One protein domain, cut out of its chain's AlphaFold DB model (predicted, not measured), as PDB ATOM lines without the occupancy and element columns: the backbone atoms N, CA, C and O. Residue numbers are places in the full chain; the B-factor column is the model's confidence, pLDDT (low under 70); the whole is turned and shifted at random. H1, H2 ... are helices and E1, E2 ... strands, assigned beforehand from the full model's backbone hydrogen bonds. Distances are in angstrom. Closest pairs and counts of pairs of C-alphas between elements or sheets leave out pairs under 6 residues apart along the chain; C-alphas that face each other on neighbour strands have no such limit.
ATOM      1  N   SER A  13      90.845 123.406  78.529       68.31
ATOM      2  CA  SER A  13      89.879 122.310  78.385       68.31
ATOM      3  C   SER A  13      89.359 121.884  79.766       68.31
ATOM      4  O   SER A  13      90.062 122.020  80.773       68.31
ATOM      5  N   ASN A  14      88.131 121.359  79.844       71.94
ATOM      6  CA  ASN A  14      87.544 120.941  81.128       71.94
ATOM      7  C   ASN A  14      88.461 119.963  81.888       71.94
ATOM      8  O   ASN A  14      88.596 120.057  83.101       71.94
ATOM      9  N   GLU A  15      89.152 119.081  81.168       74.00
ATOM     10  CA  GLU A  15      90.067 118.091  81.746       74.00
ATOM     11  C   GLU A  15      91.324 118.730  82.350       74.00
ATOM     12  O   GLU A  15      91.695 118.417  83.480       74.00
ATOM     13  N   LEU A  16      91.954 119.674  81.642       78.62
ATOM     14  CA  LEU A  16      93.126 120.390  82.155       78.62
ATOM     15  C   LEU A  16      92.763 121.286  83.344       78.62
ATOM     16  O   LEU A  16      93.551 121.420  84.277       78.62
ATOM     17  N   SER A  17      91.554 121.848  83.338       80.31
ATOM     18  CA  SER A  17      91.038 122.654  84.447       80.31
ATOM     19  C   SER A  17      90.887 121.816  85.714       80.31
ATOM     20  O   SER A  17      91.268 122.269  86.789       80.31
ATOM     21  N   VAL A  18      90.394 120.578  85.584       82.19
ATOM     22  CA  VAL A  18      90.302 119.629  86.703       82.19
ATOM     23  C   VAL A  18      91.692 119.272  87.223       82.19
ATOM     24  O   VAL A  18      91.917 119.366  88.423       82.19
ATOM     25  N   VAL A  19      92.648 118.940  86.348       82.81
ATOM     26  CA  VAL A  19      94.025 118.619  86.774       82.81
ATOM     27  C   VAL A  19      94.654 119.780  87.546       82.81
ATOM     28  O   VAL A  19      95.235 119.563  88.607       82.81
ATOM     29  N   VAL A  20      94.520 121.011  87.044       85.00
ATOM     30  CA  VAL A  20      95.058 122.206  87.706       85.00
ATOM     31  C   VAL A  20      94.346 122.472  89.027       85.00
ATOM     32  O   VAL A  20      95.013 122.680  90.034       85.00
ATOM     33  N   ALA A  21      93.013 122.425  89.060       82.75
ATOM     34  CA  ALA A  21      92.250 122.654  90.283       82.75
ATOM     35  C   ALA A  21      92.613 121.640  91.375       82.75
ATOM     36  O   ALA A  21      92.859 122.034  92.515       82.75
ATOM     37  N   THR A  22      92.718 120.356  91.022       81.38
ATOM     38  CA  THR A  22      93.114 119.319  91.977       81.38
ATOM     39  C   THR A  22      94.558 119.513  92.426       81.38
ATOM     40  O   THR A  22      94.813 119.466  93.623       81.38
ATOM     41  N   ALA A  23      95.486 119.829  91.515       82.81
ATOM     42  CA  ALA A  23      96.876 120.131  91.863       82.81
ATOM     43  C   ALA A  23      97.001 121.305  92.850       82.81
ATOM     44  O   ALA A  23      97.745 121.222  93.826       82.81
ATOM     45  N   MET A  24      96.246 122.383  92.627       82.00
ATOM     46  CA  MET A  24      96.208 123.535  93.532       82.00
ATOM     47  C   MET A  24      95.589 123.164  94.885       82.00
ATOM     48  O   MET A  24      96.100 123.580  95.922       82.00
ATOM     49  N   ALA A  25      94.534 122.343  94.895       79.00
ATOM     50  CA  ALA A  25      93.907 121.863  96.127       79.00
ATOM     51  C   ALA A  25      94.850 120.985  96.966       79.00
ATOM     52  O   ALA A  25      94.805 121.045  98.194       79.00
ATOM     53  N   VAL A  26      95.726 120.212  96.318       78.56
ATOM     54  CA  VAL A  26      96.712 119.366  97.002       78.56
ATOM     55  C   VAL A  26      98.039 120.065  97.300       78.56
ATOM     56  O   VAL A  26      98.946 119.412  97.796       78.56
ATOM     57  N   GLY A  27      98.174 121.370  97.040       73.06
ATOM     58  CA  GLY A  27      99.322 122.162  97.505       73.06
ATOM     59  C   GLY A  27     100.288 122.664  96.429       73.06
ATOM     60  O   GLY A  27     101.388 123.106  96.770       73.06
ATOM     61  N   ALA A  28      99.917 122.635  95.145       84.25
ATOM     62  CA  ALA A  28     100.683 123.345  94.121       84.25
ATOM     63  C   ALA A  28     100.662 124.856  94.409       84.25
ATOM     64  O   ALA A  28      99.617 125.448  94.673       84.25
ATOM     65  N   SER A  29     101.828 125.492  94.358       83.19
ATOM     66  CA  SER A  29     101.990 126.932  94.562       83.19
ATOM     67  C   SER A  29     101.714 127.742  93.305       83.19
ATOM     68  O   SER A  29     101.332 128.908  93.390       83.19
ATOM     69  N   SER A  30     101.943 127.152  92.132       83.94
ATOM     70  CA  SER A  30     101.637 127.783  90.854       83.94
ATOM     71  C   SER A  30     101.410 126.748  89.760       83.94
ATOM     72  O   SER A  30     101.916 125.625  89.809       83.94
ATOM     73  N   SER A  31     100.663 127.161  88.743       86.06
ATOM     74  CA  SER A  31     100.453 126.404  87.518       86.06
ATOM     75  C   SER A  31     100.747 127.293  86.317       86.06
ATOM     76  O   SER A  31     100.270 128.427  86.263       86.06
ATOM     77  N   GLU A  32     101.465 126.765  85.338       85.38
ATOM     78  CA  GLU A  32     101.678 127.405  84.046       85.38
ATOM     79  C   GLU A  32     101.198 126.466  82.946       85.38
ATOM     80  O   GLU A  32     101.537 125.285  82.925       85.38
ATOM     81  N   ILE A  33     100.398 126.994  82.025       82.50
ATOM     82  CA  ILE A  33      99.966 126.260  80.842       82.50
ATOM     83  C   ILE A  33     100.483 127.028  79.635       82.50
ATOM     84  O   ILE A  33     100.233 128.226  79.498       82.50
ATOM     85  N   VAL A  34     101.178 126.327  78.750       82.19
ATOM     86  CA  VAL A  34     101.667 126.868  77.487       82.19
ATOM     87  C   VAL A  34     101.125 126.007  76.361       82.19
ATOM     88  O   VAL A  34     101.556 124.869  76.164       82.19
ATOM     89  N   GLU A  35     100.184 126.560  75.603       82.00
ATOM     90  CA  GLU A  35      99.708 125.945  74.372       82.00
ATOM     91  C   GLU A  35     100.531 126.443  73.183       82.00
ATOM     92  O   GLU A  35     100.616 127.634  72.893       82.00
ATOM     93  N   THR A  36     101.159 125.510  72.476       78.31
ATOM     94  CA  THR A  36     101.869 125.765  71.228       78.31
ATOM     95  C   THR A  36     101.062 125.179  70.084       78.31
ATOM     96  O   THR A  36     100.934 123.961  69.951       78.31
ATOM     97  N   ARG A  37     100.540 126.056  69.229       80.50
ATOM     98  CA  ARG A  37      99.834 125.667  68.012       80.50
ATOM     99  C   ARG A  37     100.769 125.776  66.815       80.50
ATOM    100  O   ARG A  37     101.335 126.835  66.556       80.50
ATOM    101  N   ARG A  38     100.900 124.693  66.055       74.06
ATOM    102  CA  ARG A  38     101.628 124.671  64.786       74.06
ATOM    103  C   ARG A  38     100.736 124.130  63.687       74.06
ATOM    104  O   ARG A  38     100.137 123.069  63.813       74.06
ATOM    105  N   THR A  39     100.704 124.844  62.576       77.19
ATOM    106  CA  THR A  39      99.997 124.418  61.375       77.19
ATOM    107  C   THR A  39     100.998 123.790  60.412       77.19
ATOM    108  O   THR A  39     101.981 124.427  60.031       77.19
ATOM    109  N   LEU A  40     100.780 122.531  60.041       78.62
ATOM    110  CA  LEU A  40     101.516 121.838  58.991       78.62
ATOM    111  C   LEU A  40     100.649 121.786  57.734       78.62
ATOM    112  O   LEU A  40      99.515 121.315  57.767       78.62
ATOM    113  N   TYR A  41     101.193 122.241  56.613       71.75
ATOM    114  CA  TYR A  41     100.533 122.118  55.319       71.75
ATOM    115  C   TYR A  41     100.912 120.775  54.696       71.75
ATOM    116  O   TYR A  41     102.096 120.470  54.549       71.75
ATOM    117  N   SER A  42      99.910 119.960  54.371       69.56
ATOM    118  CA  SER A  42     100.077 118.687  53.671       69.56
ATOM    119  C   SER A  42      99.290 118.699  52.352       69.56
ATOM    120  O   SER A  42      98.337 119.470  52.224       69.56
ATOM    121  N   PRO A  43      99.637 117.844  51.373       61.34
ATOM    122  CA  PRO A  43      98.899 117.746  50.108       61.34
ATOM    123  C   PRO A  43      97.419 117.367  50.278       61.34
ATOM    124  O   PRO A  43      96.607 117.701  49.423       61.34
ATOM    125  N   ASP A  44      97.072 116.706  51.389       75.06
ATOM    126  CA  ASP A  44      95.705 116.277  51.714       75.06
ATOM    127  C   ASP A  44      94.943 117.337  52.534       75.06
ATOM    128  O   ASP A  44      93.796 117.121  52.921       75.06
ATOM    129  N   GLY A  45      95.583 118.473  52.838       68.88
ATOM    130  CA  GLY A  45      95.018 119.559  53.630       68.88
ATOM    131  C   GLY A  45      95.908 120.017  54.784       68.88
ATOM    132  O   GLY A  45      97.062 119.613  54.950       68.88
ATOM    133  N   THR A  46      95.355 120.908  55.597       77.19
ATOM    134  CA  THR A  46      96.064 121.578  56.687       77.19
ATOM    135  C   THR A  46      95.923 120.791  57.990       77.19
ATOM    136  O   THR A  46      94.823 120.658  58.522       77.19
ATOM    137  N   ILE A  47      97.035 120.309  58.544       79.81
ATOM    138  CA  ILE A  47      97.083 119.632  59.844       79.81
ATOM    139  C   ILE A  47      97.404 120.676  60.913       79.81
ATOM    140  O   ILE A  47      98.467 121.289  60.893       79.81
ATOM    141  N   THR A  48      96.504 120.874  61.872       80.00
ATOM    142  CA  THR A  48      96.804 121.685  63.059       80.00
ATOM    143  C   THR A  48      97.287 120.766  64.174       80.00
ATOM    144  O   THR A  48      96.543 119.902  64.624       80.00
ATOM    145  N   ILE A  49      98.520 120.966  64.628       78.19
ATOM    146  CA  ILE A  49      99.078 120.321  65.815       78.19
ATOM    147  C   ILE A  49      98.959 121.302  66.976       78.19
ATOM    148  O   ILE A  49      99.446 122.430  66.894       78.19
ATOM    149  N   ILE A  50      98.324 120.861  68.055       80.75
ATOM    150  CA  ILE A  50      98.232 121.598  69.313       80.75
ATOM    151  C   ILE A  50      99.021 120.801  70.345       80.75
ATOM    152  O   ILE A  50      98.732 119.629  70.580       80.75
ATOM    153  N   ARG A  51     100.049 121.420  70.923       78.56
ATOM    154  CA  ARG A  51     100.817 120.860  72.033       78.56
ATOM    155  C   ARG A  51     100.588 121.720  73.260       78.56
ATOM    156  O   ARG A  51     100.999 122.875  73.271       78.56
ATOM    157  N   THR A  52     100.011 121.141  74.298       80.31
ATOM    158  CA  THR A  52      99.804 121.823  75.575       80.31
ATOM    159  C   THR A  52     100.814 121.298  76.585       80.31
ATOM    160  O   THR A  52     100.835 120.105  76.877       80.31
ATOM    161  N   ASN A  53     101.676 122.175  77.092       81.06
ATOM    162  CA  ASN A  53     102.575 121.861  78.198       81.06
ATOM    163  C   ASN A  53     101.971 122.448  79.478       81.06
ATOM    164  O   ASN A  53     101.706 123.647  79.531       81.06
ATOM    165  N   LEU A  54     101.740 121.602  80.480       83.88
ATOM    166  CA  LEU A  54     101.286 121.996  81.811       83.88
ATOM    167  C   LEU A  54     102.439 121.793  82.794       83.88
ATOM    168  O   LEU A  54     102.942 120.679  82.935       83.88
ATOM    169  N   THR A  55     102.807 122.858  83.493       84.62
ATOM    170  CA  THR A  55     103.795 122.854  84.569       84.62
ATOM    171  C   THR A  55     103.081 123.151  85.877       84.62
ATOM    172  O   THR A  55     102.399 124.167  86.003       84.62
ATOM    173  N   LEU A  56     103.236 122.268  86.858       85.25
ATOM    174  CA  LEU A  56     102.725 122.447  88.214       85.25
ATOM    175  C   LEU A  56     103.922 122.570  89.149       85.25
ATOM    176  O   LEU A  56     104.777 121.686  89.175       85.25
ATOM    177  N   THR A  57     103.987 123.668  89.893       83.50
ATOM    178  CA  THR A  57     105.074 123.926  90.838       83.50
ATOM    179  C   THR A  57     104.558 123.686  92.240       83.50
ATOM    180  O   THR A  57     103.539 124.255  92.622       83.50
ATOM    181  N   PHE A  58     105.273 122.879  93.009       83.62
ATOM    182  CA  PHE A  58     105.044 122.693  94.435       83.62
ATOM    183  C   PHE A  58     106.209 123.332  95.189       83.62
ATOM    184  O   PHE A  58     107.355 123.231  94.744       83.62
ATOM    185  N   ILE A  59     105.929 124.010  96.303       77.44
ATOM    186  CA  ILE A  59     106.994 124.580  97.132       77.44
ATOM    187  C   ILE A  59     107.760 123.431  97.778       77.44
ATOM    188  O   ILE A  59     107.199 122.622  98.515       77.44
ATOM    189  N   ASP A  60     109.055 123.382  97.488       70.81
ATOM    190  CA  ASP A  60     109.968 122.435  98.093       70.81
ATOM    191  C   ASP A  60     110.487 122.982  99.433       70.81
ATOM    192  O   ASP A  60     111.041 124.079  99.507       70.81
ATOM    193  N   HIS A  61     110.303 122.206 100.500       67.12
ATOM    194  CA  HIS A  61     110.877 122.470 101.823       67.12
ATOM    195  C   HIS A  61     112.199 121.712 102.048       67.12
ATOM    196  O   HIS A  61     112.678 121.616 103.179       67.12
ATOM    197  N   GLY A  62     112.797 121.180 100.979       70.81
ATOM    198  CA  GLY A  62     114.040 120.426 100.986       70.81
ATOM    199  C   GLY A  62     113.804 118.910 100.926       70.81
ATOM    200  O   GLY A  62     112.716 118.448 100.590       70.81
ATOM    201  N   PRO A  63     114.796 118.085 101.302       67.56
ATOM    202  CA  PRO A  63     114.792 116.632 101.065       67.56
ATOM    203  C   PRO A  63     113.691 115.842 101.801       67.56
ATOM    204  O   PRO A  63     113.576 114.637 101.616       67.56
ATOM    205  N   GLN A  64     112.903 116.503 102.651       70.75
ATOM    206  CA  GLN A  64     111.753 115.941 103.370       70.75
ATOM    207  C   GLN A  64     110.410 116.427 102.801       70.75
ATOM    208  O   GLN A  64     109.366 116.228 103.422       70.75
ATOM    209  N   SER A  65     110.423 117.114 101.655       73.88
ATOM    210  CA  SER A  65     109.205 117.633 101.052       73.88
ATOM    211  C   SER A  65     108.276 116.484 100.659       73.88
ATOM    212  O   SER A  65     108.682 115.583  99.922       73.88
ATOM    213  N   PRO A  66     107.007 116.521 101.103       74.06
ATOM    214  CA  PRO A  66     106.029 115.504 100.738       74.06
ATOM    215  C   PRO A  66     105.631 115.630  99.251       74.06
ATOM    216  O   PRO A  66     105.034 114.731  98.668       74.06
ATOM    217  N   TYR A  67     106.003 116.740  98.605       78.75
ATOM    218  CA  TYR A  67     105.773 117.009  97.188       78.75
ATOM    219  C   TYR A  67     106.911 116.511  96.286       78.75
ATOM    220  O   TYR A  67     106.939 116.848  95.103       78.75
ATOM    221  N   LEU A  68     107.884 115.760  96.809       75.94
ATOM    222  CA  LEU A  68     108.932 115.179  95.975       75.94
ATOM    223  C   LEU A  68     108.395 113.971  95.214       75.94
ATOM    224  O   LEU A  68     107.985 112.971  95.802       75.94
ATOM    225  N   THR A  69     108.449 114.051  93.888       77.19
ATOM    226  CA  THR A  69     108.168 112.910  93.021       77.19
ATOM    227  C   THR A  69     109.210 111.814  93.264       77.19
ATOM    228  O   THR A  69     110.402 112.081  93.106       77.19
ATOM    229  N   PRO A  70     108.809 110.575  93.602       79.88
ATOM    230  CA  PRO A  70     109.745 109.466  93.717       79.88
ATOM    231  C   PRO A  70     110.479 109.236  92.390       79.88
ATOM    232  O   PRO A  70     109.854 109.263  91.331       79.88
ATOM    233  N   GLU A  71     111.781 108.944  92.437       77.31
ATOM    234  CA  GLU A  71     112.623 108.770  91.234       77.31
ATOM    235  C   GLU A  71     112.115 107.680  90.273       77.31
ATOM    236  O   GLU A  71     112.348 107.733  89.068       77.31
ATOM    237  N   TRP A  72     111.398 106.687  90.799       77.31
ATOM    238  CA  TRP A  72     110.836 105.565  90.045       77.31
ATOM    239  C   TRP A  72     109.436 105.845  89.475       77.31
ATOM    240  O   TRP A  72     108.846 104.977  88.824       77.31
ATOM    241  N   MET A  73     108.870 107.029  89.717       80.19
ATOM    242  CA  MET A  73     107.513 107.351  89.303       80.19
ATOM    243  C   MET A  73     107.451 107.822  87.846       80.19
ATOM    244  O   MET A  73     108.146 108.743  87.427       80.19
ATOM    245  N   THR A  74     106.557 107.217  87.061       85.56
ATOM    246  CA  THR A  74     106.289 107.664  85.688       85.56
ATOM    247  C   THR A  74     105.359 108.878  85.667       85.56
ATOM    248  O   THR A  74     104.559 109.076  86.582       85.56
ATOM    249  N   ILE A  75     105.385 109.643  84.570       77.50
ATOM    250  CA  ILE A  75     104.469 110.778  84.348       77.50
ATOM    251  C   ILE A  75     103.007 110.339  84.510       77.50
ATOM    252  O   ILE A  75     102.245 110.989  85.214       77.50
ATOM    253  N   ALA A  76     102.628 109.197  83.927       78.56
ATOM    254  CA  ALA A  76     101.264 108.678  84.014       78.56
ATOM    255  C   ALA A  76     100.839 108.386  85.461       78.56
ATOM    256  O   ALA A  76      99.705 108.666  85.849       78.56
ATOM    257  N   ALA A  77     101.753 107.846  86.268       78.06
ATOM    258  CA  ALA A  77     101.483 107.578  87.670       78.06
ATOM    259  C   ALA A  77     101.365 108.891  88.469       78.06
ATOM    260  O   ALA A  77     100.445 109.016  89.274       78.06
ATOM    261  N   ALA A  78     102.227 109.882  88.210       77.69
ATOM    262  CA  ALA A  78     102.171 111.196  88.859       77.69
ATOM    263  C   ALA A  78     100.866 111.940  88.537       77.69
ATOM    264  O   ALA A  78     100.184 112.421  89.439       77.69
ATOM    265  N   THR A  79     100.458 111.960  87.264       78.06
ATOM    266  CA  THR A  79      99.175 112.544  86.846       78.06
ATOM    267  C   THR A  79      98.001 111.848  87.525       78.06
ATOM    268  O   THR A  79      97.081 112.515  87.991       78.06
ATOM    269  N   LYS A  80      98.034 110.513  87.626       80.75
ATOM    270  CA  LYS A  80      96.996 109.757  88.329       80.75
ATOM    271  C   LYS A  80      96.939 110.121  89.816       80.75
ATOM    272  O   LYS A  80      95.842 110.329  90.317       80.75
ATOM    273  N   ALA A  81      98.079 110.222  90.498       80.19
ATOM    274  CA  ALA A  81      98.126 110.592  91.913       80.19
ATOM    275  C   ALA A  81      97.551 111.996  92.157       80.19
ATOM    276  O   ALA A  81      96.763 112.184  93.078       80.19
ATOM    277  N   ILE A  82      97.858 112.959  91.279       82.31
ATOM    278  CA  ILE A  82      97.250 114.296  91.324       82.31
ATOM    279  C   ILE A  82      95.736 114.198  91.122       82.31
ATOM    280  O   ILE A  82      94.984 114.756  91.910       82.31
ATOM    281  N   LEU A  83      95.273 113.469  90.104       80.12
ATOM    282  CA  LEU A  83      93.842 113.330  89.806       80.12
ATOM    283  C   LEU A  83      93.048 112.633  90.917       80.12
ATOM    284  O   LEU A  83      91.881 112.958  91.114       80.12
ATOM    285  N   MET A  84      93.668 111.693  91.630       82.19
ATOM    286  CA  MET A  84      93.058 110.996  92.766       82.19
ATOM    287  C   MET A  84      93.194 111.761  94.086       82.19
ATOM    288  O   MET A  84      92.675 111.304  95.097       82.19
ATOM    289  N   ALA A  85      93.860 112.922  94.078       76.31
ATOM    290  CA  ALA A  85      94.242 113.662  95.279       76.31
ATOM    291  C   ALA A  85      95.075 112.829  96.281       76.31
ATOM    292  O   ALA A  85      95.073 113.100  97.478       76.31
ATOM    293  N   ASP A  86      95.819 111.840  95.774       79.06
ATOM    294  CA  ASP A  86      96.761 111.011  96.542       79.06
ATOM    295  C   ASP A  86      98.127 111.703  96.718       79.06
ATOM    296  O   ASP A  86      99.020 111.199  97.398       79.06
ATOM    297  N   TRP A  87      98.307 112.853  96.068       77.25
ATOM    298  CA  TRP A  87      99.424 113.763  96.283       77.25
ATOM    299  C   TRP A  87      99.070 114.724  97.426       77.25
ATOM    300  O   TRP A  87      97.933 115.189  97.450       77.25
ATOM    301  N   PRO A  88      99.990 115.090  98.334       73.69
ATOM    302  CA  PRO A  88     101.417 114.762  98.371       73.69
ATOM    303  C   PRO A  88     101.761 113.420  99.031       73.69
ATOM    304  O   PRO A  88     101.006 112.896  99.849       73.69
ATOM    305  N   TYR A  89     102.940 112.877  98.715       74.25
ATOM    306  CA  TYR A  89     103.425 111.643  99.328       74.25
ATOM    307  C   TYR A  89     103.809 111.869 100.778       74.25
ATOM    308  O   TYR A  89     104.576 112.772 101.109       74.25
ATOM    309  N   ALA A  90     103.331 110.987 101.651       67.25
ATOM    310  CA  ALA A  90     103.870 110.923 102.994       67.25
ATOM    311  C   ALA A  90     105.388 110.668 102.899       67.25
ATOM    312  O   ALA A  90     105.793 109.735 102.193       67.25
ATOM    313  N   PRO A  91     106.234 111.465 103.581       59.78
ATOM    314  CA  PRO A  91     107.653 111.166 103.653       59.78
ATOM    315  C   PRO A  91     107.801 109.743 104.186       59.78
ATOM    316  O   PRO A  91     107.109 109.353 105.133       59.78
TER     317      PRO A  91
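This is residues 13 to 91 of the 222 residues of an uncharacterized protein of Fibularhizoctonia sp. CBS 109695 (UniProt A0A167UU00). A long two-stranded hairpin, E1 and E2, makes the length, with its turn sticking out at residues 41 to 46 and a small head at its other end, where H1 and H2 meet about perpendicular. The printed part has 79 residues, in the order H1, E1, E2, H2; the sheet is antiparallel and the class mixed, helices and strands. It is loose, with a radius of gyration of the C-alphas of 16.3 A, and a rod of 55 by 25 by 21 A.

E1, residues 28 to 42, spans 40.7 A from C-alpha 28 at (100.683, 123.345, 94.121). E2, residues 45 to 58, spans 42.1 A. H1 is residues 14 to 25; H2, residues 75 to 83, ends at (93.842, 113.330, 89.806).

In the hairpin, N 34 and O 53 are 2.8 A apart, within hydrogen-bond range. The closest C-alphas of H1 and E1, Val 20 and Ser 31, are 6.8 A apart. H1 touches H2 with residues 18 to 23 alone, at 74 degrees; the closest C-alphas, Ala 23 and Ile 82, are 5.9 A apart. E1 and H2 are apart. In H1 and H2 every O i to N i+4 pair is within hydrogen-bond range.

The C-alphas farthest apart, Pro 43 and Gln 64, are 54.8 A apart. The printed part has no cut; the E2 to H2 link is long, 16 residues. pLDDT is under 70 at 13, 42 to 43, 45, 61, 63 and 90 to 91.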